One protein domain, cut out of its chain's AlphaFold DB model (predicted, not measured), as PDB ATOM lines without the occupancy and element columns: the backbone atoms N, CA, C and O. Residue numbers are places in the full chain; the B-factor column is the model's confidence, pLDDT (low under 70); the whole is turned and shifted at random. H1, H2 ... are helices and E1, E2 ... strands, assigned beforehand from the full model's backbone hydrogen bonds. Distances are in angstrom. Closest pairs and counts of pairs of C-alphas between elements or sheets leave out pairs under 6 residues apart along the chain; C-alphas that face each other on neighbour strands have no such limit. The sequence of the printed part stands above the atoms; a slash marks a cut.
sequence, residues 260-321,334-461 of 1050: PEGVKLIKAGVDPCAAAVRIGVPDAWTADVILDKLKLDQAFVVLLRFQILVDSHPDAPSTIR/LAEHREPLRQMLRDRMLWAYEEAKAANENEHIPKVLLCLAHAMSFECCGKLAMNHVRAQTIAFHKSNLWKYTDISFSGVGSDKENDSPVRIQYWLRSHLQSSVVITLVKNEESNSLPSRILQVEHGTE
ATOM      1  N   PRO A 260      32.720 -32.880  60.201       89.81
ATOM      2  CA  PRO A 260      31.300 -32.696  59.946       89.81
ATOM      3  C   PRO A 260      30.733 -33.917  59.211       89.81
ATOM      4  O   PRO A 260      31.453 -34.627  58.495       89.81
ATOM      5  N   GLU A 261      29.432 -34.157  59.381       85.12
ATOM      6  CA  GLU A 261      28.734 -35.268  58.732       85.12
ATOM      7  C   GLU A 261      29.020 -35.267  57.220       85.12
ATOM      8  O   GLU A 261      29.190 -34.213  56.619       85.12
ATOM      9  N   GLY A 262      29.142 -36.430  56.576       81.75
ATOM     10  CA  GLY A 262      29.378 -36.533  55.122       81.75
ATOM     11  C   GLY A 262      30.814 -36.282  54.652       81.75
ATOM     12  O   GLY A 262      31.187 -36.788  53.588       81.75
ATOM     13  N   VAL A 263      31.651 -35.607  55.445       89.88
ATOM     14  CA  VAL A 263      33.098 -35.541  55.201       89.88
ATOM     15  C   VAL A 263      33.752 -36.789  55.779       89.88
ATOM     16  O   VAL A 263      33.548 -37.161  56.932       89.88
ATOM     17  N   LYS A 264      34.551 -37.472  54.958       90.88
ATOM     18  CA  LYS A 264      35.218 -38.716  55.340       90.88
ATOM     19  C   LYS A 264      36.725 -38.529  55.384       90.88
ATOM     20  O   LYS A 264      37.323 -37.767  54.627       90.88
ATOM     21  N   LEU A 265      37.353 -39.306  56.256       90.50
ATOM     22  CA  LEU A 265      38.791 -39.520  56.255       90.50
ATOM     23  C   LEU A 265      39.149 -40.440  55.073       90.50
ATOM     24  O   LEU A 265      38.812 -41.622  55.098       90.50
ATOM     25  N   ILE A 266      39.806 -39.918  54.032       82.50
ATOM     26  CA  ILE A 266      40.022 -40.659  52.772       82.50
ATOM     27  C   ILE A 266      41.268 -41.550  52.858       82.50
ATOM     28  O   ILE A 266      41.216 -42.721  52.483       82.50
ATOM     29  N   LYS A 267      42.389 -41.018  53.367       69.25
ATOM     30  CA  LYS A 267      43.627 -41.766  53.657       69.25
ATOM     31  C   LYS A 267      44.427 -41.070  54.763       69.25
ATOM     32  O   LYS A 267      44.737 -39.889  54.656       69.25
ATOM     33  N   ALA A 268      44.828 -41.817  55.791       53.34
ATOM     34  CA  ALA A 268      45.738 -41.333  56.831       53.34
ATOM     35  C   ALA A 268      47.188 -41.725  56.489       53.34
ATOM     36  O   ALA A 268      47.644 -42.800  56.872       53.34
ATOM     37  N   GLY A 269      47.912 -40.880  55.752       50.88
ATOM     38  CA  GLY A 269      49.335 -41.119  55.449       50.88
ATOM     39  C   GLY A 269      49.789 -40.662  54.067       50.88
ATOM     40  O   GLY A 269      50.536 -41.378  53.415       50.88
ATOM     41  N   VAL A 270      49.297 -39.519  53.589       51.97
ATOM     42  CA  VAL A 270      49.661 -39.002  52.257       51.97
ATOM     43  C   VAL A 270      51.103 -38.496  52.227       51.97
ATOM     44  O   VAL A 270      51.736 -38.557  51.177       51.97
ATOM     45  N   ASP A 271      51.635 -38.069  53.372       57.03
ATOM     46  CA  ASP A 271      53.022 -37.648  53.502       57.03
ATOM     47  C   ASP A 271      53.570 -38.085  54.874       57.03
ATOM     48  O   ASP A 271      53.092 -37.585  55.901       57.03
ATOM     49  N   PRO A 272      54.504 -39.053  54.940       55.56
ATOM     50  CA  PRO A 272      55.093 -39.488  56.204       55.56
ATOM     51  C   PRO A 272      55.859 -38.358  56.909       55.56
ATOM     52  O   PRO A 272      56.002 -38.414  58.126       55.56
ATOM     53  N   CYS A 273      56.273 -37.315  56.180       57.16
ATOM     54  CA  CYS A 273      57.060 -36.209  56.720       57.16
ATOM     55  C   CYS A 273      56.219 -35.065  57.316       57.16
ATOM     56  O   CYS A 273      56.768 -34.236  58.032       57.16
ATOM     57  N   ALA A 274      54.909 -34.987  57.034       63.38
ATOM     58  CA  ALA A 274      54.112 -33.785  57.328       63.38
ATOM     59  C   ALA A 274      52.976 -33.975  58.349       63.38
ATOM     60  O   ALA A 274      52.155 -33.077  58.482       63.38
ATOM     61  N   ALA A 275      52.854 -35.134  59.019       78.06
ATOM     62  CA  ALA A 275      51.753 -35.461  59.951       78.06
ATOM     63  C   ALA A 275      50.317 -35.207  59.412       78.06
ATOM     64  O   ALA A 275      49.339 -35.258  60.159       78.06
ATOM     65  N   ALA A 276      50.182 -34.969  58.103       84.25
ATOM     66  CA  ALA A 276      48.978 -34.455  57.479       84.25
ATOM     67  C   ALA A 276      47.908 -35.536  57.319       84.25
ATOM     68  O   ALA A 276      48.179 -36.710  57.030       84.25
ATOM     69  N   VAL A 277      46.659 -35.106  57.452       87.75
ATOM     70  CA  VAL A 277      45.479 -35.952  57.356       87.75
ATOM     71  C   VAL A 277      44.659 -35.538  56.142       87.75
ATOM     72  O   VAL A 277      44.303 -34.371  56.001       87.75
ATOM     73  N   ARG A 278      44.339 -36.500  55.266       89.94
ATOM     74  CA  ARG A 278      43.487 -36.245  54.102       89.94
ATOM     75  C   ARG A 278      42.019 -36.463  54.431       89.94
ATOM     76  O   ARG A 278      41.590 -37.600  54.666       89.94
ATOM     77  N   ILE A 279      41.257 -35.385  54.357       92.25
ATOM     78  CA  ILE A 279      39.803 -35.350  54.520       92.25
ATOM     79  C   ILE A 279      39.139 -35.005  53.186       92.25
ATOM     80  O   ILE A 279      39.798 -34.528  52.262       92.25
ATOM     81  N   GLY A 280      37.844 -35.254  53.056       89.00
ATOM     82  CA  GLY A 280      37.084 -34.799  51.897       89.00
ATOM     83  C   GLY A 280      35.737 -35.482  51.752       89.00
ATOM     84  O   GLY A 280      35.440 -36.464  52.435       89.00
ATOM     85  N   VAL A 281      34.929 -34.970  50.831       88.25
ATOM     86  CA  VAL A 281      33.710 -35.639  50.377       88.25
ATOM     87  C   VAL A 281      34.089 -36.508  49.173       88.25
ATOM     88  O   VAL A 281      34.611 -35.972  48.186       88.25
ATOM     89  N   PRO A 282      33.880 -37.841  49.230       80.88
ATOM     90  CA  PRO A 282      34.171 -38.721  48.106       80.88
ATOM     91  C   PRO A 282      33.550 -38.185  46.818       80.88
ATOM     92  O   PRO A 282      32.405 -37.748  46.821       80.88
ATOM     93  N   ASP A 283      34.318 -38.219  45.731       78.88
ATOM     94  CA  ASP A 283      33.878 -37.791  44.398       78.88
ATOM     95  C   ASP A 283      33.560 -36.286  44.235       78.88
ATOM     96  O   ASP A 283      33.147 -35.873  43.155       78.88
ATOM     97  N   ALA A 284      33.821 -35.446  45.246       83.06
ATOM     98  CA  ALA A 284      33.687 -33.989  45.138       83.06
ATOM     99  C   ALA A 284      35.013 -33.251  45.362       83.06
ATOM    100  O   ALA A 284      35.458 -32.516  44.484       83.06
ATOM    101  N   TRP A 285      35.685 -33.466  46.496       90.75
ATOM    102  CA  TRP A 285      36.957 -32.803  46.811       90.75
ATOM    103  C   TRP A 285      37.751 -33.542  47.888       90.75
ATOM    104  O   TRP A 285      37.212 -34.345  48.649       90.75
ATOM    105  N   THR A 286      39.049 -33.244  47.973       90.31
ATOM    106  CA  THR A 286      39.929 -33.692  49.062       90.31
ATOM    107  C   THR A 286      40.804 -32.545  49.555       90.31
ATOM    108  O   THR A 286      41.160 -31.670  48.770       90.31
ATOM    109  N   ALA A 287      41.156 -32.540  50.837       91.00
ATOM    110  CA  ALA A 287      42.052 -31.570  51.451       91.00
ATOM    111  C   ALA A 287      43.021 -32.263  52.415       91.00
ATOM    112  O   ALA A 287      42.627 -33.161  53.158       91.00
ATOM    113  N   ASP A 288      44.279 -31.832  52.394       90.75
ATOM    114  CA  ASP A 288      45.321 -32.248  53.328       90.75
ATOM    115  C   ASP A 288      45.440 -31.170  54.416       90.75
ATOM    116  O   ASP A 288      45.772 -30.014  54.124       90.75
ATOM    117  N   VAL A 289      45.145 -31.551  55.658       91.56
ATOM    118  CA  VAL A 289      45.095 -30.660  56.827       91.56
ATOM    119  C   VAL A 289      46.021 -31.150  57.944       91.56
ATOM    120  O   VAL A 289      46.248 -32.354  58.087       91.56
ATOM    121  N   ILE A 290      46.563 -30.221  58.731       92.19
ATOM    122  CA  ILE A 290      47.445 -30.484  59.882       92.19
ATOM    123  C   ILE A 290      47.078 -29.550  61.046       92.19
ATOM    124  O   ILE A 290      46.564 -28.461  60.807       92.19
ATOM    125  N   LEU A 291      47.331 -29.958  62.292       90.06
ATOM    126  CA  LEU A 291      47.295 -29.051  63.443       90.06
ATOM    127  C   LEU A 291      48.638 -28.318  63.578       90.06
ATOM    128  O   LEU A 291      49.692 -28.946  63.486       90.06
ATOM    129  N   ASP A 292      48.605 -27.007  63.814       89.12
ATOM    130  CA  ASP A 292      49.816 -26.200  64.041       89.12
ATOM    131  C   ASP A 292      50.477 -26.468  65.412       89.12
ATOM    132  O   ASP A 292      51.684 -26.280  65.567       89.12
ATOM    133  N   LYS A 293      49.698 -26.922  66.405       86.50
ATOM    134  CA  LYS A 293      50.118 -27.164  67.793       86.50
ATOM    135  C   LYS A 293      49.514 -28.450  68.356       86.50
ATOM    136  O   LYS A 293      48.436 -28.886  67.965       86.50
ATOM    137  N   LEU A 294      50.199 -29.032  69.347       79.81
ATOM    138  CA  LEU A 294      49.737 -30.221  70.083       79.81
ATOM    139  C   LEU A 294      48.684 -29.906  71.159       79.81
ATOM    140  O   LEU A 294      47.903 -30.781  71.527       79.81
ATOM    141  N   LYS A 295      48.679 -28.677  71.687       85.19
ATOM    142  CA  LYS A 295      47.717 -28.218  72.697       85.19
ATOM    143  C   LYS A 295      46.401 -27.840  72.020       85.19
ATOM    144  O   LYS A 295      46.362 -26.852  71.290       85.19
ATOM    145  N   LEU A 296      45.356 -28.640  72.241       84.00
ATOM    146  CA  LEU A 296      44.083 -28.553  71.512       84.00
ATOM    147  C   LEU A 296      43.334 -27.235  71.728       84.00
ATOM    148  O   LEU A 296      42.654 -26.784  70.824       84.00
ATOM    149  N   ASP A 297      43.490 -26.600  72.887       82.12
ATOM    150  CA  ASP A 297      42.912 -25.291  73.220       82.12
ATOM    151  C   ASP A 297      43.505 -24.140  72.389       82.12
ATOM    152  O   ASP A 297      42.901 -23.077  72.257       82.12
ATOM    153  N   GLN A 298      44.691 -24.347  71.815       81.81
ATOM    154  CA  GLN A 298      45.421 -23.348  71.032       81.81
ATOM    155  C   GLN A 298      45.684 -23.792  69.593       81.81
ATOM    156  O   GLN A 298      46.354 -23.057  68.865       81.81
ATOM    157  N   ALA A 299      45.218 -24.982  69.213       86.88
ATOM    158  CA  ALA A 299      45.512 -25.586  67.926       86.88
ATOM    159  C   ALA A 299      44.622 -24.998  66.826       86.88
ATOM    160  O   ALA A 299      43.405 -24.897  66.955       86.88
ATOM    161  N   PHE A 300      45.243 -24.655  65.708       89.25
ATOM    162  CA  PHE A 300      44.600 -24.204  64.488       89.25
ATOM    163  C   PHE A 300      44.769 -25.251  63.384       89.25
ATOM    164  O   PHE A 300      45.833 -25.858  63.222       89.25
ATOM    165  N   VAL A 301      43.707 -25.466  62.605       92.31
ATOM    166  CA  VAL A 301      43.736 -26.382  61.459       92.31
ATOM    167  C   VAL A 301      44.331 -25.655  60.257       92.31
ATOM    168  O   VAL A 301      43.721 -24.752  59.694       92.31
ATOM    169  N   VAL A 302      45.505 -26.088  59.809       91.50
ATOM    170  CA  VAL A 302      46.198 -25.517  58.654       91.50
ATOM    171  C   VAL A 302      45.876 -26.318  57.394       91.50
ATOM    172  O   VAL A 302      46.146 -27.517  57.310       91.50
ATOM    173  N   LEU A 303      45.352 -25.634  56.372       92.75
ATOM    174  CA  LEU A 303      45.165 -26.187  55.030       92.75
ATOM    175  C   LEU A 303      46.496 -26.196  54.257       92.75
ATOM    176  O   LEU A 303      47.033 -25.140  53.899       92.75
ATOM    177  N   LEU A 304      47.015 -27.390  53.959       88.81
ATOM    178  CA  LEU A 304      48.255 -27.564  53.197       88.81
ATOM    179  C   LEU A 304      47.985 -27.574  51.691       88.81
ATOM    180  O   LEU A 304      48.592 -26.808  50.930       88.81
ATOM    181  N   ARG A 305      47.078 -28.459  51.265       88.75
ATOM    182  CA  ARG A 305      46.734 -28.725  49.861       88.75
ATOM    183  C   ARG A 305      45.260 -29.099  49.749       88.75
ATOM    184  O   ARG A 305      44.694 -29.651  50.685       88.75
ATOM    185  N   PHE A 306      44.663 -28.863  48.588       90.50
ATOM    186  CA  PHE A 306      43.336 -29.368  48.244       90.50
ATOM    187  C   PHE A 306      43.301 -29.837  46.786       90.50
ATOM    188  O   PHE A 306      44.185 -29.503  45.996       90.50
ATOM    189  N   GLN A 307      42.302 -30.649  46.453       87.81
ATOM    190  CA  GLN A 307      42.017 -31.140  45.105       87.81
ATOM    191  C   GLN A 307      40.506 -31.133  44.883       87.81
ATOM    192  O   GLN A 307      39.761 -31.638  45.727       87.81
ATOM    193  N   ILE A 308      40.064 -30.615  43.738       86.94
ATOM    194  CA  ILE A 308      38.651 -30.606  43.334       86.94
ATOM    195  C   ILE A 308      38.407 -31.749  42.339       86.94
ATOM    196  O   ILE A 308      38.981 -31.779  41.255       86.94
ATOM    197  N   LEU A 309      37.548 -32.698  42.693       82.38
ATOM    198  CA  LEU A 309      37.321 -33.939  41.944       82.38
ATOM    199  C   LEU A 309      36.100 -33.892  41.007       82.38
ATOM    200  O   LEU A 309      35.687 -34.933  40.501       82.38
ATOM    201  N   VAL A 310      35.530 -32.708  40.778       81.44
ATOM    202  CA  VAL A 310      34.385 -32.493  39.880       81.44
ATOM    203  C   VAL A 310      34.793 -32.702  38.421       81.44
ATOM    204  O   VAL A 310      35.787 -32.132  37.969       81.44
ATOM    205  N   ASP A 311      34.010 -33.468  37.660       66.94
ATOM    206  CA  ASP A 311      34.232 -33.612  36.216       66.94
ATOM    207  C   ASP A 311      34.224 -32.244  35.524       66.94
ATOM    208  O   ASP A 311      33.360 -31.419  35.801       66.94
ATOM    209  N   SER A 312      35.175 -32.019  34.611       65.56
ATOM    210  CA  SER A 312      35.627 -30.733  34.023       65.56
ATOM    211  C   SER A 312      36.697 -29.966  34.783       65.56
ATOM    212  O   SER A 312      37.400 -29.171  34.158       65.56
ATOM    213  N   HIS A 313      36.894 -30.235  36.072       71.25
ATOM    214  CA  HIS A 313      38.015 -29.653  36.791       71.25
ATOM    215  C   HIS A 313      39.305 -30.425  36.466       71.25
ATOM    216  O   HIS A 313      39.291 -31.657  36.401       71.25
ATOM    217  N   PRO A 314      40.446 -29.748  36.276       64.38
ATOM    218  CA  PRO A 314      41.683 -30.421  35.897       64.38
ATOM    219  C   PRO A 314      42.319 -31.293  36.982       64.38
ATOM    220  O   PRO A 314      43.191 -32.108  36.684       64.38
ATOM    221  N   ASP A 315      41.869 -31.157  38.227       65.38
ATOM    222  CA  ASP A 315      42.293 -32.019  39.335       65.38
ATOM    223  C   ASP A 315      41.519 -33.349  39.368       65.38
ATOM    224  O   ASP A 315      41.948 -34.293  40.038       65.38
ATOM    225  N   ALA A 316      40.394 -33.449  38.650       65.94
ATOM    226  CA  ALA A 316      39.618 -34.673  38.582       65.94
ATOM    227  C   ALA A 316      40.351 -35.707  37.706       65.94
ATOM    228  O   ALA A 316      40.731 -35.411  36.567       65.94
ATOM    229  N   PRO A 317      40.563 -36.945  38.190       58.56
ATOM    230  CA  PRO A 317      41.130 -37.998  37.361       58.56
ATOM    231  C   PRO A 317      40.183 -38.246  36.185       58.56
ATOM    232  O   PRO A 317      39.020 -38.575  36.394       58.56
ATOM    233  N   SER A 318      40.667 -38.092  34.949       53.94
ATOM    234  CA  SER A 318      39.849 -38.209  33.736       53.94
ATOM    235  C   SER A 318      39.322 -39.643  33.552       53.94
ATOM    236  O   SER A 318      39.917 -40.449  32.831       53.94
ATOM    237  N   THR A 319      38.230 -39.997  34.225       45.91
ATOM    238  CA  THR A 319      37.647 -41.345  34.171       45.91
ATOM    239  C   THR A 319      36.576 -41.484  33.095       45.91
ATOM    240  O   THR A 319      36.296 -42.602  32.659       45.91
ATOM    241  N   ILE A 320      36.004 -40.381  32.603       48.62
ATOM    242  CA  ILE A 320      34.836 -40.434  31.719       48.62
ATOM    243  C   ILE A 320      35.207 -40.172  30.263       48.62
ATOM    244  O   ILE A 320      35.442 -39.052  29.816       48.62
ATOM    245  N   ARG A 321      35.180 -41.259  29.486       46.06
ATOM    246  CA  ARG A 321      35.108 -41.242  28.019       46.06
ATOM    247  C   ARG A 321      33.690 -40.845  27.580       46.06
ATOM    248  O   ARG A 321      32.948 -41.671  27.048       46.06
ATOM    249  N   LEU A 334      47.595 -24.252  37.127       63.56
ATOM    250  CA  LEU A 334      48.927 -23.790  37.488       63.56
ATOM    251  C   LEU A 334      48.926 -23.389  38.968       63.56
ATOM    252  O   LEU A 334      47.893 -22.987  39.513       63.56
ATOM    253  N   ALA A 335      50.082 -23.498  39.626       66.62
ATOM    254  CA  ALA A 335      50.228 -23.128  41.035       66.62
ATOM    255  C   ALA A 335      49.695 -21.706  41.319       66.62
ATOM    256  O   ALA A 335      49.061 -21.479  42.346       66.62
ATOM    257  N   GLU A 336      49.850 -20.806  40.346       71.31
ATOM    258  CA  GLU A 336      49.394 -19.412  40.351       71.31
ATOM    259  C   GLU A 336      47.877 -19.244  40.538       71.31
ATOM    260  O   GLU A 336      47.442 -18.282  41.160       71.31
ATOM    261  N   HIS A 337      47.054 -20.189  40.069       73.94
ATOM    262  CA  HIS A 337      45.594 -20.128  40.239       73.94
ATOM    263  C   HIS A 337      45.111 -20.811  41.523       73.94
ATOM    264  O   HIS A 337      44.023 -20.516  42.017       73.94
ATOM    265  N   ARG A 338      45.901 -21.741  42.073       79.94
ATOM    266  CA  ARG A 338      45.549 -22.459  43.307       79.94
ATOM    267  C   ARG A 338      45.852 -21.648  44.559       79.94
ATOM    268  O   ARG A 338      45.139 -21.793  45.548       79.94
ATOM    269  N   GLU A 339      46.892 -20.821  44.521       84.25
ATOM    270  CA  GLU A 339      47.338 -20.066  45.690       84.25
ATOM    271  C   GLU A 339      46.308 -19.037  46.189       84.25
ATOM    272  O   GLU A 339      46.022 -19.052  47.386       84.25
ATOM    273  N   PRO A 340      45.652 -18.233  45.325       89.25
ATOM    274  CA  PRO A 340      44.617 -17.300  45.772       89.25
ATOM    275  C   PRO A 340      43.424 -18.011  46.422       89.25
ATOM    276  O   PRO A 340      42.939 -17.584  47.467       89.25
ATOM    277  N   LEU A 341      42.982 -19.139  45.848       87.81
ATOM    278  CA  LEU A 341      41.891 -19.936  46.415       87.81
ATOM    279  C   LEU A 341      42.294 -20.565  47.756       87.81
ATOM    280  O   LEU A 341      41.503 -20.582  48.697       87.81
ATOM    281  N   ARG A 342      43.542 -21.037  47.874       91.00
ATOM    282  CA  ARG A 342      44.095 -21.537  49.138       91.00
ATOM    283  C   ARG A 342      44.120 -20.446  50.204       91.00
ATOM    284  O   ARG A 342      43.745 -20.727  51.339       91.00
ATOM    285  N   GLN A 343      44.558 -19.241  49.845       91.88
ATOM    286  CA  GLN A 343      44.614 -18.106  50.762       91.88
ATOM    287  C   GLN A 343      43.210 -17.714  51.230       91.88
ATOM    288  O   GLN A 343      42.973 -17.668  52.429       91.88
ATOM    289  N   MET A 344      42.248 -17.593  50.312       93.44
ATOM    290  CA  MET A 344      40.849 -17.309  50.651       93.44
ATOM    291  C   MET A 344      40.252 -18.352  51.614       93.44
ATOM    292  O   MET A 344      39.567 -17.995  52.572       93.44
ATOM    293  N   LEU A 345      40.505 -19.646  51.381       94.12
ATOM    294  CA  LEU A 345      40.050 -20.710  52.283       94.12
ATOM    295  C   LEU A 345      40.713 -20.606  53.661       94.12
ATOM    296  O   LEU A 345      40.038 -20.788  54.670       94.12
ATOM    297  N   ARG A 346      42.012 -20.284  53.715       93.44
ATOM    298  CA  ARG A 346      42.736 -20.068  54.976       93.44
ATOM    299  C   ARG A 346      42.195 -18.876  55.753       93.44
ATOM    300  O   ARG A 346      41.971 -19.021  56.948       93.44
ATOM    301  N   ASP A 347      41.943 -17.753  55.088       94.56
ATOM    302  CA  ASP A 347      41.423 -16.540  55.726       94.56
ATOM    303  C   ASP A 347      40.038 -16.798  56.339       94.56
ATOM    304  O   ASP A 347      39.771 -16.411  57.474       94.56
ATOM    305  N   ARG A 348      39.176 -17.552  55.643       94.62
ATOM    306  CA  ARG A 348      37.867 -17.965  56.177       94.62
ATOM    307  C   ARG A 348      37.968 -18.951  57.335       94.62
ATOM    308  O   ARG A 348      37.224 -18.829  58.302       94.62
ATOM    309  N   MET A 349      38.880 -19.920  57.249       94.81
ATOM    310  CA  MET A 349      39.155 -20.840  58.356       94.81
ATOM    311  C   MET A 349      39.673 -20.088  59.587       94.81
ATOM    312  O   MET A 349      39.273 -20.411  60.702       94.81
ATOM    313  N   LEU A 350      40.533 -19.082  59.394       93.69
ATOM    314  CA  LEU A 350      41.043 -18.230  60.466       93.69
ATOM    315  C   LEU A 350      39.920 -17.409  61.101       93.69
ATOM    316  O   LEU A 350      39.800 -17.387  62.321       93.69
ATOM    317  N   TRP A 351      39.052 -16.817  60.285       94.69
ATOM    318  CA  TRP A 351      37.896 -16.075  60.778       94.69
ATOM    319  C   TRP A 351      36.937 -16.960  61.593       94.69
ATOM    320  O   TRP A 351      36.574 -16.602  62.711       94.69
ATOM    321  N   ALA A 352      36.616 -18.165  61.104       93.69
ATOM    322  CA  ALA A 352      35.791 -19.133  61.839       93.69
ATOM    323  C   ALA A 352      36.442 -19.587  63.161       93.69
ATOM    324  O   ALA A 352      35.749 -19.844  64.147       93.69
ATOM    325  N   TYR A 353      37.775 -19.682  63.194       93.62
ATOM    326  CA  TYR A 353      38.525 -19.962  64.418       93.62
ATOM    327  C   TYR A 353      38.423 -18.809  65.424       93.62
ATOM    328  O   TYR A 353      38.154 -19.053  66.599       93.62
ATOM    329  N   GLU A 354      38.616 -17.566  64.978       93.19
ATOM    330  CA  GLU A 354      38.521 -16.374  65.830       93.19
ATOM    331  C   GLU A 354      37.111 -16.186  66.394       93.19
ATOM    332  O   GLU A 354      36.968 -15.899  67.582       93.19
ATOM    333  N   GLU A 355      36.081 -16.428  65.585       92.94
ATOM    334  CA  GLU A 355      34.680 -16.385  66.009       92.94
ATOM    335  C   GLU A 355      34.375 -17.453  67.071       92.94
ATOM    336  O   GLU A 355      33.834 -17.145  68.134       92.94
ATOM    337  N   ALA A 356      34.783 -18.705  66.835       91.69
ATOM    338  CA  ALA A 356      34.596 -19.789  67.800       91.69
ATOM    339  C   ALA A 356      35.360 -19.541  69.111       91.69
ATOM    340  O   ALA A 356      34.858 -19.825  70.202       91.69
ATOM    341  N   LYS A 357      36.564 -18.971  69.007       90.19
ATOM    342  CA  LYS A 357      37.383 -18.593  70.158       90.19
ATOM    343  C   LYS A 357      36.753 -17.447  70.947       90.19
ATOM    344  O   LYS A 357      36.750 -17.502  72.173       90.19
ATOM    345  N   ALA A 358      36.200 -16.438  70.273       89.88
ATOM    346  CA  ALA A 358      35.488 -15.335  70.917       89.88
ATOM    347  C   ALA A 358      34.226 -15.814  71.653       89.88
ATOM    348  O   ALA A 358      33.895 -15.284  72.713       89.88
ATOM    349  N   ALA A 359      33.566 -16.856  71.140       89.50
ATOM    350  CA  ALA A 359      32.422 -17.499  71.782       89.50
ATOM    351  C   ALA A 359      32.793 -18.397  72.988       89.50
ATOM    352  O   ALA A 359      31.898 -18.947  73.627       89.50
ATOM    353  N   ASN A 360      34.087 -18.544  73.324       81.12
ATOM    354  CA  ASN A 360      34.604 -19.485  74.333       81.12
ATOM    355  C   ASN A 360      34.125 -20.929  74.123       81.12
ATOM    356  O   ASN A 360      33.983 -21.707  75.070       81.12
ATOM    357  N   GLU A 361      33.881 -21.309  72.874       78.12
ATOM    358  CA  GLU A 361      33.500 -22.671  72.565       78.12
ATOM    359  C   GLU A 361      34.751 -23.545  72.501       78.12
ATOM    360  O   GLU A 361      35.677 -23.314  71.717       78.12
ATOM    361  N   ASN A 362      34.755 -24.626  73.280       79.94
ATOM    362  CA  ASN A 362      35.798 -25.653  73.210       79.94
ATOM    363  C   ASN A 362      35.794 -26.415  71.859       79.94
ATOM    364  O   ASN A 362      36.615 -27.305  71.646       79.94
ATOM    365  N   GLU A 363      34.900 -26.050  70.933       85.00
ATOM    366  CA  GLU A 363      34.626 -26.701  69.649       85.00
ATOM    367  C   GLU A 363      35.070 -25.868  68.428       85.00
ATOM    368  O   GLU A 363      34.497 -25.961  67.339       85.00
ATOM    369  N   HIS A 364      36.137 -25.078  68.559       90.94
ATOM    370  CA  HIS A 364      36.663 -24.295  67.434       90.94
ATOM    371  C   HIS A 364      37.139 -25.166  66.252       90.94
ATOM    372  O   HIS A 364      36.941 -24.791  65.099       90.94
ATOM    373  N   ILE A 365      37.703 -26.358  66.494       92.62
ATOM    374  CA  ILE A 365      38.139 -27.274  65.419       92.62
ATOM    375  C   ILE A 365      36.952 -27.779  64.567       92.62
ATOM    376  O   ILE A 365      37.030 -27.649  63.340       92.62
ATOM    377  N   PRO A 366      35.853 -28.312  65.148       93.06
ATOM    378  CA  PRO A 366      34.629 -28.622  64.406       93.06
ATOM    379  C   PRO A 366      34.111 -27.464  63.546       93.06
ATOM    380  O   PRO A 366      33.835 -27.669  62.364       93.06
ATOM    381  N   LYS A 367      34.046 -26.239  64.092       91.31
ATOM    382  CA  LYS A 367      33.589 -25.049  63.350       91.31
ATOM    383  C   LYS A 367      34.485 -24.711  62.158       91.31
ATOM    384  O   LYS A 367      33.986 -24.456  61.061       91.31
ATOM    385  N   VAL A 368      35.805 -24.782  62.331       93.62
ATOM    386  CA  VAL A 368      36.773 -24.556  61.246       93.62
ATOM    387  C   VAL A 368      36.647 -25.624  60.153       93.62
ATOM    388  O   VAL A 368      36.653 -25.299  58.962       93.62
ATOM    389  N   LEU A 369      36.496 -26.898  60.530       93.44
ATOM    390  CA  LEU A 369      36.308 -27.996  59.575       93.44
ATOM    391  C   LEU A 369      34.958 -27.909  58.849       93.44
ATOM    392  O   LEU A 369      34.902 -28.207  57.655       93.44
ATOM    393  N   LEU A 370      33.899 -27.464  59.530       91.88
ATOM    394  CA  LEU A 370      32.595 -27.188  58.929       91.88
ATOM    395  C   LEU A 370      32.682 -26.039  57.914       91.88
ATOM    396  O   LEU A 370      32.196 -26.189  56.793       91.88
ATOM    397  N   CYS A 371      33.369 -24.944  58.257       92.81
ATOM    398  CA  CYS A 371      33.616 -23.821  57.348       92.81
ATOM    399  C   CYS A 371      34.358 -24.272  56.077       92.81
ATOM    400  O   CYS A 371      33.916 -23.992  54.959       92.81
ATOM    401  N   LEU A 372      35.445 -25.041  56.237       94.00
ATOM    402  CA  LEU A 372      36.194 -25.606  55.111       94.00
ATOM    403  C   LEU A 372      35.309 -26.524  54.254       94.00
ATOM    404  O   LEU A 372      35.320 -26.421  53.027       94.00
ATOM    405  N   ALA A 373      34.536 -27.410  54.887       91.81
ATOM    406  CA  ALA A 373      33.650 -28.331  54.186       91.81
ATOM    407  C   ALA A 373      32.560 -27.596  53.395       91.81
ATOM    408  O   ALA A 373      32.292 -27.969  52.251       91.81
ATOM    409  N   HIS A 374      31.979 -26.541  53.967       90.62
ATOM    410  CA  HIS A 374      30.969 -25.712  53.320       90.62
ATOM    411  C   HIS A 374      31.543 -24.971  52.101       90.62
ATOM    412  O   HIS A 374      31.040 -25.127  50.983       90.62
ATOM    413  N   ALA A 375      32.654 -24.250  52.289       91.19
ATOM    414  CA  ALA A 375      33.308 -23.497  51.219       91.19
ATOM    415  C   ALA A 375      33.754 -24.411  50.062       91.19
ATOM    416  O   ALA A 375      33.562 -24.090  48.886       91.19
ATOM    417  N   MET A 376      34.301 -25.591  50.375       91.56
ATOM    418  CA  MET A 376      34.715 -26.551  49.353       91.56
ATOM    419  C   MET A 376      33.528 -27.212  48.647       91.56
ATOM    420  O   MET A 376      33.563 -27.355  47.423       91.56
ATOM    421  N   SER A 377      32.481 -27.617  49.373       89.62
ATOM    422  CA  SER A 377      31.375 -28.402  48.799       89.62
ATOM    423  C   SER A 377      30.410 -27.549  47.982       89.62
ATOM    424  O   SER A 377      30.099 -27.913  46.849       89.62
ATOM    425  N   PHE A 378      29.968 -26.406  48.508       87.25
ATOM    426  CA  PHE A 378      28.907 -25.611  47.883       87.25
ATOM    427  C   PHE A 378      29.465 -24.482  47.019       87.25
ATOM    428  O   PHE A 378      29.094 -24.351  45.853       87.25
ATOM    429  N   GLU A 379      30.412 -23.707  47.550       88.19
ATOM    430  CA  GLU A 379      30.923 -22.531  46.841       88.19
ATOM    431  C   GLU A 379      31.920 -22.892  45.739       88.19
ATOM    432  O   GLU A 379      31.877 -22.296  44.664       88.19
ATOM    433  N   CYS A 380      32.783 -23.884  45.972       88.94
ATOM    434  CA  CYS A 380      33.742 -24.340  44.965       88.94
ATOM    435  C   CYS A 380      33.157 -25.462  44.098       88.94
ATOM    436  O   CYS A 380      32.901 -25.270  42.907       88.94
ATOM    437  N   CYS A 381      32.933 -26.647  44.679       88.19
ATOM    438  CA  CYS A 381      32.526 -27.829  43.917       88.19
ATOM    439  C   CYS A 381      31.120 -27.690  43.338       88.19
ATOM    440  O   CYS A 381      30.915 -28.048  42.184       88.19
ATOM    441  N   GLY A 382      30.171 -27.141  44.096       88.75
ATOM    442  CA  GLY A 382      28.796 -26.930  43.654       88.75
ATOM    443  C   GLY A 382      28.678 -26.017  42.446       88.75
ATOM    444  O   GLY A 382      28.087 -26.405  41.435       88.75
ATOM    445  N   LYS A 383      29.318 -24.845  42.491       89.12
ATOM    446  CA  LYS A 383      29.332 -23.907  41.358       89.12
ATOM    447  C   LYS A 383      30.039 -24.489  40.135       89.12
ATOM    448  O   LYS A 383      29.530 -24.371  39.020       89.12
ATOM    449  N   LEU A 384      31.169 -25.174  40.326       87.75
ATOM    450  CA  LEU A 384      31.865 -25.864  39.234       87.75
ATOM    451  C   LEU A 384      31.013 -26.983  38.626       87.75
ATOM    452  O   LEU A 384      30.920 -27.086  37.404       87.75
ATOM    453  N   ALA A 385      30.344 -27.779  39.459       88.25
ATOM    454  CA  ALA A 385      29.459 -28.847  39.016       88.25
ATOM    455  C   ALA A 385      28.261 -28.293  38.237       88.25
ATOM    456  O   ALA A 385      27.934 -28.812  37.172       88.25
ATOM    457  N   MET A 386      27.652 -27.198  38.704       91.00
ATOM    458  CA  MET A 386      26.553 -26.538  37.998       91.00
ATOM    459  C   MET A 386      27.007 -25.948  36.654       91.00
ATOM    460  O   MET A 386      26.323 -26.094  35.640       91.00
ATOM    461  N   ASN A 387      28.199 -25.354  36.595       88.56
ATOM    462  CA  ASN A 387      28.779 -24.893  35.332       88.56
ATOM    463  C   ASN A 387      29.079 -26.058  34.381       88.56
ATOM    464  O   ASN A 387      28.832 -25.946  33.177       88.56
ATOM    465  N   HIS A 388      29.523 -27.200  34.908       86.88
ATOM    466  CA  HIS A 388      29.693 -28.412  34.116       86.88
ATOM    467  C   HIS A 388      28.358 -28.931  33.562       86.88
ATOM    468  O   HIS A 388      28.265 -29.230  32.369       86.88
ATOM    469  N   VAL A 389      27.307 -28.961  34.389       90.75
ATOM    470  CA  VAL A 389      25.928 -29.280  33.980       90.75
ATOM    471  C   VAL A 389      25.482 -28.352  32.849       90.75
ATOM    472  O   VAL A 389      25.006 -28.836  31.820       90.75
ATOM    473  N   ARG A 390      25.678 -27.032  32.979       91.06
ATOM    474  CA  ARG A 390      25.343 -26.052  31.929       91.06
ATOM    475  C   ARG A 390      26.101 -26.336  30.636       91.06
ATOM    476  O   ARG A 390      25.477 -26.440  29.582       91.06
ATOM    477  N   ALA A 391      27.416 -26.529  30.709       88.44
ATOM    478  CA  ALA A 391      28.252 -26.816  29.545       88.44
ATOM    479  C   ALA A 391      27.825 -28.111  28.833       88.44
ATOM    480  O   ALA A 391      27.667 -28.126  27.609       88.44
ATOM    481  N   GLN A 392      27.566 -29.182  29.590       89.19
ATOM    482  CA  GLN A 392      27.048 -30.431  29.034       89.19
ATOM    483  C   GLN A 392      25.652 -30.269  28.442       89.19
ATOM    484  O   GLN A 392      25.372 -30.860  27.406       89.19
ATOM    485  N   THR A 393      24.792 -29.457  29.052       91.31
ATOM    486  CA  THR A 393      23.441 -29.189  28.544       91.31
ATOM    487  C   THR A 393      23.492 -28.414  27.222       91.31
ATOM    488  O   THR A 393      22.764 -28.749  26.289       91.31
ATOM    489  N   ILE A 394      24.413 -27.452  27.072       89.00
ATOM    490  CA  ILE A 394      24.672 -26.766  25.790       89.00
ATOM    491  C   ILE A 394      25.167 -27.763  24.736       89.00
ATOM    492  O   ILE A 394      24.691 -27.757  23.600       89.00
ATOM    493  N   ALA A 395      26.122 -28.625  25.095       87.31
ATOM    494  CA  ALA A 395      26.643 -29.647  24.186       87.31
ATOM    495  C   ALA A 395      25.555 -30.655  23.780       87.31
ATOM    496  O   ALA A 395      25.455 -31.036  22.613       87.31
ATOM    497  N   PHE A 396      24.706 -31.036  24.733       88.00
ATOM    498  CA  PHE A 396      23.552 -31.898  24.535       88.00
ATOM    499  C   PHE A 396      22.535 -31.260  23.581       88.00
ATOM    500  O   PHE A 396      22.122 -31.917  22.629       88.00
ATOM    501  N   HIS A 397      22.225 -29.969  23.745       86.88
ATOM    502  CA  HIS A 397      21.352 -29.221  22.833       86.88
ATOM    503  C   HIS A 397      21.904 -29.160  21.398       86.88
ATOM    504  O   HIS A 397      21.153 -29.293  20.434       86.88
ATOM    505  N   LYS A 398      23.227 -29.019  21.239       85.69
ATOM    506  CA  LYS A 398      23.895 -29.001  19.925       85.69
ATOM    507  C   LYS A 398      24.005 -30.385  19.268       85.69
ATOM    508  O   LYS A 398      24.357 -30.474  18.092       85.69
ATOM    509  N   SER A 399      23.738 -31.469  19.994       85.06
ATOM    510  CA  SER A 399      23.854 -32.831  19.473       85.06
ATOM    511  C   SER A 399      22.753 -33.143  18.459       85.06
ATOM    512  O   SER A 399      21.565 -33.141  18.781       85.06
ATOM    513  N   ASN A 400      23.142 -33.553  17.246       81.38
ATOM    514  CA  ASN A 400      22.202 -33.989  16.203       81.38
ATOM    515  C   ASN A 400      21.292 -35.154  16.643       81.38
ATOM    516  O   ASN A 400      20.226 -35.352  16.067       81.38
ATOM    517  N   LEU A 401      21.681 -35.924  17.670       80.06
ATOM    518  CA  LEU A 401      20.892 -37.050  18.183       80.06
ATOM    519  C   LEU A 401      19.570 -36.627  18.838       80.06
ATOM    520  O   LEU A 401      18.658 -37.455  18.898       80.06
ATOM    521  N   TRP A 402      19.498 -35.381  19.309       81.06
ATOM    522  CA  TRP A 402      18.356 -34.784  20.007       81.06
ATOM    523  C   TRP A 402      17.815 -33.548  19.267       81.06
ATOM    524  O   TRP A 402      16.896 -32.882  19.725       81.06
ATOM    525  N   LYS A 403      18.329 -33.252  18.068       76.88
ATOM    526  CA  LYS A 403      17.861 -32.119  17.252       76.88
ATOM    527  C   LYS A 403      16.400 -32.266  16.805       76.88
ATOM    528  O   LYS A 403      15.717 -31.271  16.608       76.88
ATOM    529  N   TYR A 404      15.929 -33.504  16.660       68.06
ATOM    530  CA  TYR A 404      14.546 -33.823  16.283       68.06
ATOM    531  C   TYR A 404      13.628 -34.075  17.482       68.06
ATOM    532  O   TYR A 404      12.456 -34.383  17.300       68.06
ATOM    533  N   THR A 405      14.159 -33.999  18.701       70.88
ATOM    534  CA  THR A 405      13.371 -34.168  19.920       70.88
ATOM    535  C   THR A 405      13.027 -32.794  20.456       70.88
ATOM    536  O   THR A 405      13.929 -31.982  20.654       70.88
ATOM    537  N   ASP A 406      11.748 -32.527  20.702       79.44
ATOM    538  CA  ASP A 406      11.314 -31.269  21.300       79.44
ATOM    539  C   ASP A 406      11.749 -31.230  22.769       79.44
ATOM    540  O   ASP A 406      11.038 -31.687  23.667       79.44
ATOM    541  N   ILE A 407      12.965 -30.734  22.993       91.50
ATOM    542  CA  ILE A 407      13.543 -30.478  24.307       91.50
ATOM    543  C   ILE A 407      13.800 -28.981  24.406       91.50
ATOM    544  O   ILE A 407      14.417 -28.393  23.516       91.50
ATOM    545  N   SER A 408      13.344 -28.371  25.496       93.38
ATOM    546  CA  SER A 408      13.658 -26.985  25.827       93.38
ATOM    547  C   SER A 408      14.564 -26.943  27.048       93.38
ATOM    548  O   SER A 408      14.494 -27.776  27.956       93.38
ATOM    549  N   PHE A 409      15.443 -25.951  27.056       93.38
ATOM    550  CA  PHE A 409      16.413 -25.748  28.117       93.38
ATOM    551  C   PHE A 409      16.202 -24.361  28.706       93.38
ATOM    552  O   PHE A 409      16.098 -23.378  27.972       93.38
ATOM    553  N   SER A 410      16.170 -24.261  30.029       92.88
ATOM    554  CA  SER A 410      16.258 -22.987  30.736       92.88
ATOM    555  C   SER A 410      17.285 -23.085  31.863       92.88
ATOM    556  O   SER A 410      17.651 -24.172  32.299       92.88
ATOM    557  N   GLY A 411      17.852 -21.945  32.265       88.38
ATOM    558  CA  GLY A 411      19.010 -21.944  33.176       88.38
ATOM    559  C   GLY A 411      20.357 -22.144  32.466       88.38
ATOM    560  O   GLY A 411      21.383 -22.333  33.111       88.38
ATOM    561  N   VAL A 412      20.356 -22.098  31.131       84.38
ATOM    562  CA  VAL A 412      21.521 -22.339  30.277       84.38
ATOM    563  C   VAL A 412      21.855 -21.054  29.511       84.38
ATOM    564  O   VAL A 412      21.032 -20.582  28.733       84.38
ATOM    565  N   GLY A 413      23.024 -20.460  29.766       80.19
ATOM    566  CA  GLY A 413      23.490 -19.203  29.156       80.19
ATOM    567  C   GLY A 413      24.585 -18.532  29.996       80.19
ATOM    568  O   GLY A 413      24.689 -18.830  31.183       80.19
ATOM    569  N   SER A 414      25.402 -17.662  29.389       69.88
ATOM    570  CA  SER A 414      26.475 -16.915  30.077       69.88
ATOM    571  C   SER A 414      25.954 -15.878  31.069       69.88
ATOM    572  O   SER A 414      26.638 -15.568  32.036       69.88
ATOM    573  N   ASP A 415      24.742 -15.376  30.835       71.00
ATOM    574  CA  ASP A 415      24.225 -14.181  31.513       71.00
ATOM    575  C   ASP A 415      23.362 -14.519  32.735       71.00
ATOM    576  O   ASP A 415      22.782 -13.636  33.363       71.00
ATOM    577  N   LYS A 416      23.218 -15.809  33.064       74.75
ATOM    578  CA  LYS A 416      22.404 -16.245  34.201       74.75
ATOM    579  C   LYS A 416      23.242 -16.349  35.464       74.75
ATOM    580  O   LYS A 416      24.381 -16.807  35.422       74.75
ATOM    581  N   GLU A 417      22.637 -15.988  36.594       77.12
ATOM    582  CA  GLU A 417      23.246 -16.135  37.915       77.12
ATOM    583  C   GLU A 417      23.790 -17.553  38.113       77.12
ATOM    584  O   GLU A 417      23.138 -18.545  37.758       77.12
ATOM    585  N   ASN A 418      24.984 -17.644  38.705       74.62
ATOM    586  CA  ASN A 418      25.707 -18.902  38.903       74.62
ATOM    587  C   ASN A 418      24.890 -19.956  39.665       74.62
ATOM    588  O   ASN A 418      25.098 -21.150  39.436       74.62
ATOM    589  N   ASP A 419      23.911 -19.529  40.459       80.69
ATOM    590  CA  ASP A 419      23.094 -20.393  41.311       80.69
ATOM    591  C   ASP A 419      21.709 -20.701  40.700       80.69
ATOM    592  O   ASP A 419      20.911 -21.441  41.273       80.69
ATOM    593  N   SER A 420      21.422 -20.187  39.495       89.50
ATOM    594  CA  SER A 420      20.156 -20.447  38.806       89.50
ATOM    595  C   SER A 420      20.010 -21.927  38.403       89.50
ATOM    596  O   SER A 420      20.948 -22.509  37.840       89.50
ATOM    597  N   PRO A 421      18.842 -22.551  38.644       93.31
ATOM    598  CA  PRO A 421      18.639 -23.965  38.359       93.31
ATOM    599  C   PRO A 421      18.617 -24.242  36.857       93.31
ATOM    600  O   PRO A 421      18.075 -23.461  36.069       93.31
ATOM    601  N   VAL A 422      19.160 -25.395  36.464       94.69
ATOM    602  CA  VAL A 422      19.114 -25.871  35.078       94.69
ATOM    603  C   VAL A 422      17.875 -26.735  34.905       94.69
ATOM    604  O   VAL A 422      17.765 -27.803  35.501       94.69
ATOM    605  N   ARG A 423      16.932 -26.284  34.079       95.69
ATOM    606  CA  ARG A 423      15.699 -27.009  33.772       95.69
ATOM    607  C   ARG A 423      15.748 -27.527  32.340       95.69
ATOM    608  O   ARG A 423      15.928 -26.766  31.392       95.69
ATOM    609  N   ILE A 424      15.553 -28.831  32.199       95.75
ATOM    610  CA  ILE A 424      15.498 -29.550  30.928       95.75
ATOM    611  C   ILE A 424      14.073 -30.070  30.775       95.75
ATOM    612  O   ILE A 424      13.699 -31.029  31.447       95.75
ATOM    613  N   GLN A 425      13.260 -29.436  29.933       95.31
ATOM    614  CA  GLN A 425      11.927 -29.947  29.617       95.31
ATOM    615  C   GLN A 425      12.025 -30.869  28.409       95.31
ATOM    616  O   GLN A 425      12.636 -30.504  27.408       95.31
ATOM    617  N   TYR A 426      11.428 -32.050  28.492       94.50
ATOM    618  CA  TYR A 426      11.508 -33.068  27.451       94.50
ATOM    619  C   TYR A 426      10.114 -33.587  27.077       94.50
ATOM    620  O   TYR A 426       9.150 -33.406  27.824       94.50
ATOM    621  N   TRP A 427      10.020 -34.210  25.897       93.00
ATOM    622  CA  TRP A 427       8.768 -34.686  25.292       93.00
ATOM    623  C   TRP A 427       7.711 -33.579  25.118       93.00
ATOM    624  O   TRP A 427       6.531 -33.816  25.351       93.00
ATOM    625  N   LEU A 428       8.108 -32.374  24.685       91.06
ATOM    626  CA  LEU A 428       7.203 -31.209  24.616       91.06
ATOM    627  C   LEU A 428       5.975 -31.407  23.705       91.06
ATOM    628  O   LEU A 428       4.968 -30.733  23.892       91.06
ATOM    629  N   ARG A 429       6.040 -32.304  22.710       85.38
ATOM    630  CA  ARG A 429       4.890 -32.651  21.847       85.38
ATOM    631  C   ARG A 429       3.978 -33.730  22.426       85.38
ATOM    632  O   ARG A 429       2.900 -33.957  21.883       85.38
ATOM    633  N   SER A 430       4.413 -34.426  23.471       83.00
ATOM    634  CA  SER A 430       3.643 -35.487  24.117       83.00
ATOM    635  C   SER A 430       2.823 -34.911  25.269       83.00
ATOM    636  O   SER A 430       3.286 -34.020  25.976       83.00
ATOM    637  N   HIS A 431       1.644 -35.473  25.542       82.81
ATOM    638  CA  HIS A 431       0.926 -35.225  26.804       82.81
ATOM    639  C   HIS A 431       1.744 -35.665  28.036       82.81
ATOM    640  O   HIS A 431       1.422 -35.289  29.158       82.81
ATOM    641  N   LEU A 432       2.815 -36.441  27.823       86.25
ATOM    642  CA  LEU A 432       3.794 -36.836  28.832       86.25
ATOM    643  C   LEU A 432       4.892 -35.787  29.073       86.25
ATOM    644  O   LEU A 432       5.931 -36.128  29.646       86.25
ATOM    645  N   GLN A 433       4.706 -34.546  28.614       91.69
ATOM    646  CA  GLN A 433       5.655 -33.464  28.846       91.69
ATOM    647  C   GLN A 433       6.063 -33.424  30.322       91.69
ATOM    648  O   GLN A 433       5.232 -33.376  31.229       91.69
ATOM    649  N   SER A 434       7.368 -33.426  30.558       93.25
ATOM    650  CA  SER A 434       7.913 -33.298  31.900       93.25
ATOM    651  C   SER A 434       9.192 -32.477  31.877       93.25
ATOM    652  O   SER A 434       9.660 -32.027  30.826       93.25
ATOM    653  N   SER A 435       9.739 -32.221  33.057       94.50
ATOM    654  CA  SER A 435      10.980 -31.486  33.203       94.50
ATOM    655  C   SER A 435      11.863 -32.096  34.271       94.50
ATOM    656  O   SER A 435      11.379 -32.592  35.281       94.50
ATOM    657  N   VAL A 436      13.166 -32.043  34.035       94.25
ATOM    658  CA  VAL A 436      14.192 -32.345  35.027       94.25
ATOM    659  C   VAL A 436      14.783 -31.014  35.456       94.25
ATOM    660  O   VAL A 436      15.258 -30.252  34.612       94.25
ATOM    661  N   VAL A 437      14.721 -30.714  36.745       93.88
ATOM    662  CA  VAL A 437      15.286 -29.506  37.342       93.88
ATOM    663  C   VAL A 437      16.501 -29.923  38.158       93.88
ATOM    664  O   VAL A 437      16.404 -30.763  39.042       93.88
ATOM    665  N   ILE A 438      17.657 -29.362  37.828       93.94
ATOM    666  CA  ILE A 438      18.910 -29.581  38.545       93.94
ATOM    667  C   ILE A 438      19.197 -28.304  39.333       93.94
ATOM    668  O   ILE A 438      19.424 -27.242  38.745       93.94
ATOM    669  N   THR A 439      19.156 -28.411  40.654       92.44
ATOM    670  CA  THR A 439      19.361 -27.318  41.611       92.44
ATOM    671  C   THR A 439      20.629 -27.555  42.422       92.44
ATOM    672  O   THR A 439      21.053 -28.690  42.653       92.44
ATOM    673  N   LEU A 440      21.263 -26.459  42.841       90.62
ATOM    674  CA  LEU A 440      22.243 -26.509  43.918       90.62
ATOM    675  C   LEU A 440      21.463 -26.620  45.231       90.62
ATOM    676  O   LEU A 440      20.511 -25.861  45.430       90.62
ATOM    677  N   VAL A 441      21.838 -27.557  46.102       87.38
ATOM    678  CA  VAL A 441      21.200 -27.680  47.421       87.38
ATOM    679  C   VAL A 441      21.472 -26.396  48.206       87.38
ATOM    680  O   VAL A 441      22.626 -25.979  48.332       87.38
ATOM    681  N   LYS A 442      20.410 -25.730  48.675       82.31
ATOM    682  CA  LYS A 442      20.535 -24.502  49.466       82.31
ATOM    683  C   LYS A 442      21.028 -24.839  50.869       82.31
ATOM    684  O   LYS A 442      20.547 -25.775  51.493       82.31
ATOM    685  N   ASN A 443      21.956 -24.026  51.362       68.31
ATOM    686  CA  ASN A 443      22.637 -24.233  52.640       68.31
ATOM    687  C   ASN A 443      21.709 -24.133  53.872       68.31
ATOM    688  O   ASN A 443      22.027 -24.660  54.929       68.31
ATOM    689  N   GLU A 444      20.560 -23.463  53.747       65.38
ATOM    690  CA  GLU A 444      19.674 -23.141  54.879       65.38
ATOM    691  C   GLU A 444      18.843 -24.333  55.383       65.38
ATOM    692  O   GLU A 444      18.398 -24.325  56.527       65.38
ATOM    693  N   GLU A 445      18.647 -25.371  54.565       56.06
ATOM    694  CA  GLU A 445      17.758 -26.497  54.900       56.06
ATOM    695  C   GLU A 445      18.498 -27.711  55.488       56.06
ATOM    696  O   GLU A 445      17.865 -28.645  55.983       56.06
ATOM    697  N   SER A 446      19.834 -27.716  55.480       52.78
ATOM    698  CA  SER A 446      20.627 -28.901  55.814       52.78
ATOM    699  C   SER A 446      21.617 -28.646  56.950       52.78
ATOM    700  O   SER A 446      22.817 -28.503  56.722       52.78
ATOM    701  N   ASN A 447      21.145 -28.721  58.197       56.09
ATOM    702  CA  ASN A 447      22.039 -29.066  59.314       56.09
ATOM    703  C   ASN A 447      22.649 -30.475  59.130       56.09
ATOM    704  O   ASN A 447      23.638 -30.809  59.779       56.09
ATOM    705  N   SER A 448      22.087 -31.291  58.230       55.28
ATOM    706  CA  SER A 448      22.567 -32.621  57.868       55.28
ATOM    707  C   SER A 448      23.052 -32.704  56.409       55.28
ATOM    708  O   SER A 448      22.297 -32.596  55.448       55.28
ATOM    709  N   LEU A 449      24.345 -33.017  56.292       57.38
ATOM    710  CA  LEU A 449      25.069 -33.633  55.170       57.38
ATOM    711  C   LEU A 449      25.453 -32.807  53.901       57.38
ATOM    712  O   LEU A 449      24.667 -32.695  52.964       57.38
ATOM    713  N   PRO A 450      26.760 -32.507  53.703       59.47
ATOM    714  CA  PRO A 450      27.396 -32.069  52.449       59.47
ATOM    715  C   PRO A 450      27.548 -33.194  51.399       59.47
ATOM    716  O   PRO A 450      28.329 -33.081  50.454       59.47
ATOM    717  N   SER A 451      26.842 -34.321  51.556       63.81
ATOM    718  CA  SER A 451      26.960 -35.462  50.632       63.81
ATOM    719  C   SER A 451      26.208 -35.257  49.312       63.81
ATOM    720  O   SER A 451      26.547 -35.882  48.306       63.81
ATOM    721  N   ARG A 452      25.208 -34.365  49.296       77.12
ATOM    722  CA  ARG A 452      24.399 -34.027  48.120       77.12
ATOM    723  C   ARG A 452      24.654 -32.569  47.744       77.12
ATOM    724  O   ARG A 452      24.068 -31.661  48.307       77.12
ATOM    725  N   ILE A 453      25.567 -32.355  46.798       85.38
ATOM    726  CA  ILE A 453      25.889 -31.013  46.279       85.38
ATOM    727  C   ILE A 453      24.834 -30.560  45.257       85.38
ATOM    728  O   ILE A 453      24.451 -29.392  45.219       85.38
ATOM    729  N   LEU A 454      24.359 -31.493  44.428       88.00
ATOM    730  CA  LEU A 454      23.322 -31.260  43.427       88.00
ATOM    731  C   LEU A 454      22.072 -32.061  43.775       88.00
ATOM    732  O   LEU A 454      22.162 -33.245  44.112       88.00
ATOM    733  N   GLN A 455      20.920 -31.423  43.622       89.31
ATOM    734  CA  GLN A 455      19.606 -32.035  43.737       89.31
ATOM    735  C   GLN A 455      18.967 -32.097  42.353       89.31
ATOM    736  O   GLN A 455      19.054 -31.160  41.559       89.31
ATOM    737  N   VAL A 456      18.383 -33.251  42.037       90.38
ATOM    738  CA  VAL A 456      17.667 -33.466  40.781       90.38
ATOM    739  C   VAL A 456      16.214 -33.716  41.108       90.38
ATOM    740  O   VAL A 456      15.861 -34.753  41.665       90.38
ATOM    741  N   GLU A 457      15.381 -32.767  40.724       90.06
ATOM    742  CA  GLU A 457      13.940 -32.834  40.876       90.06
ATOM    743  C   GLU A 457      13.297 -33.162  39.540       90.06
ATOM    744  O   GLU A 457      13.704 -32.688  38.474       90.06
ATOM    745  N   HIS A 458      12.266 -33.988  39.604       89.75
ATOM    746  CA  HIS A 458      11.448 -34.315  38.457       89.75
ATOM    747  C   HIS A 458      10.136 -33.540  38.564       89.75
ATOM    748  O   HIS A 458       9.419 -33.673  39.547       89.75
ATOM    749  N   GLY A 459       9.825 -32.713  37.567       84.62
ATOM    750  CA  GLY A 459       8.701 -31.775  37.619       84.62
ATOM    751  C   GLY A 459       7.322 -32.436  37.603       84.62
ATOM    752  O   GLY A 459       6.346 -31.797  37.974       84.62
ATOM    753  N   THR A 460       7.224 -33.700  37.184       82.25
ATOM    754  CA  THR A 460       6.024 -34.518  37.401       82.25
ATOM    755  C   THR A 460       6.287 -35.545  38.486       82.25
ATOM    756  O   THR A 460       7.335 -36.196  38.458       82.25
ATOM    757  N   GLU A 461       5.323 -35.724  39.393       76.38
ATOM    758  CA  GLU A 461       5.384 -36.753  40.429       76.38
ATOM    759  C   GLU A 461       5.706 -38.108  39.786       76.38
ATOM    760  O   GLU A 461       5.007 -38.600  38.889       76.38
TER     761      GLU A 461
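Overview. This is residues 260 to 321 and 334 to 461 of the 1050 residues of the protein "Mediator of RNA polymerase II transcription subunit 14" of Gracilariopsis chorda (UniProt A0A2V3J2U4). One long helix, H2, is the spine of the model: two small four-stranded sheets are set one after the other along it, E1 to E4 on its first part and E5 to E8 on its later part. The shorter helix H1 folds back beside the first part of H2 as a helical hairpin and packs on E4, at the edge of the first sheet, while residues 398 to 404 stick out past the far end of H2. The printed part has 190 residues with two named helices and eight named strands, in the order E1 E2 E3 E4 H1 H2 E5 E6 E7 E8, and its class is mixed, helices and strands. Each sheet is antiparallel, in the orders E1 E2 E3 E4 and E5 E6 E7 E8. The whole is loose and elongated, with a radius of gyration of the C-alphas of 20.0 A and spans of 67 by 34 by 28 A.

Arrangement. The first sheet holds E1, residues 264 to 267, E2, residues 277 to 281, E3, residues 285 to 291, and E4, residues 301 to 308. It is a meander, each strand the antiparallel neighbour of the one before, and strongly twisted; E4 bends by 67 degrees at residue 304. Within hydrogen-bond range are N 264 and O 280 at 2.9 A in the hairpin E1 and E2, N 287 and O 279 at 2.8 A in the hairpin E2 and E3, and N 288 and O 305 at 2.8 A in the hairpin E3 and E4. H2, residues 364 to 398, is on one face of this sheet, two layers of helix and sheet, at a height over the sheet of 9.6 A. It runs along the strands, at 17 degrees to E3 on the local plane; its closest C-alphas to E3 are those of Met 376 and Trp 285, 7.1 A apart. H1, residues 335 to 358, is on the same sheet, with 21 pairs of C-alphas within 10 A, made with the edge strand E4; the closest C-alphas of H1 and E4, those of Arg 346 and Leu 303, are 6.6 A apart. H1 and H2 touch, with residues 364 to 375 of H2 alone, and form a helical hairpin at a steep tilt of 40 degrees, opposite ways; their closest C-alphas, those of Ala 356 and His 364, are 5.0 A apart. The second sheet, also a meander, holds E5, residues 408 to 410, E6, residues 422 to 426, E7, residues 434 to 440, and E8, residues 454 to 458. H2 is on one face of it, again two layers, at a height over the sheet of 7.5 A, and runs along the strands, at 19 degrees to E7 on the local plane. The closest C-alphas of H2 and E7, those of Gly 382 and Leu 440, are 6.6 A apart. Within hydrogen-bond range are N 410 and O 423 at 2.9 A in the hairpin E5 and E6, N 424 and O 436 at 2.8 A in the hairpin E6 and E7, and N 437 and O 457 at 2.8 A in the hairpin E7 and E8. Of the O i to N i+4 pairs, 18 of 20 in H1 and 28 of 31 in H2 are within range. H1 and E7 are apart, and so are E3 and E7.

Along the chain. E1 begins at C-alpha 264, (35.218, -38.716, 55.340). E3 is 19.9 A long and E4 19.3 A; E2 is 13.7 A and E1 9.1 A. H1 measures 34.2 A and H2 49.4 A, from C-alpha 364 at (36.663, -24.295, 67.434) to C-alpha 398 at (23.895, -29.001, 19.925). E5 is 6.8 A, E6 13.0 A, E7 19.9 A and E8 13.2 A, ending at C-alpha 458, (11.448, -34.315, 38.457).

Size, cuts and confidence. The two C-alphas farthest apart are those of Lys 295 and Arg 429, 66.6 A. Residues 322 to 333 are not printed, and C-alphas 321 and 334 across the cut are 24.2 A apart. The links E5 to E6 and E7 to E8 are long. The mean pLDDT of the printed part is 83.1; 31 residues are under 70, among them 267 to 274, 314 to 321 and 443 to 451.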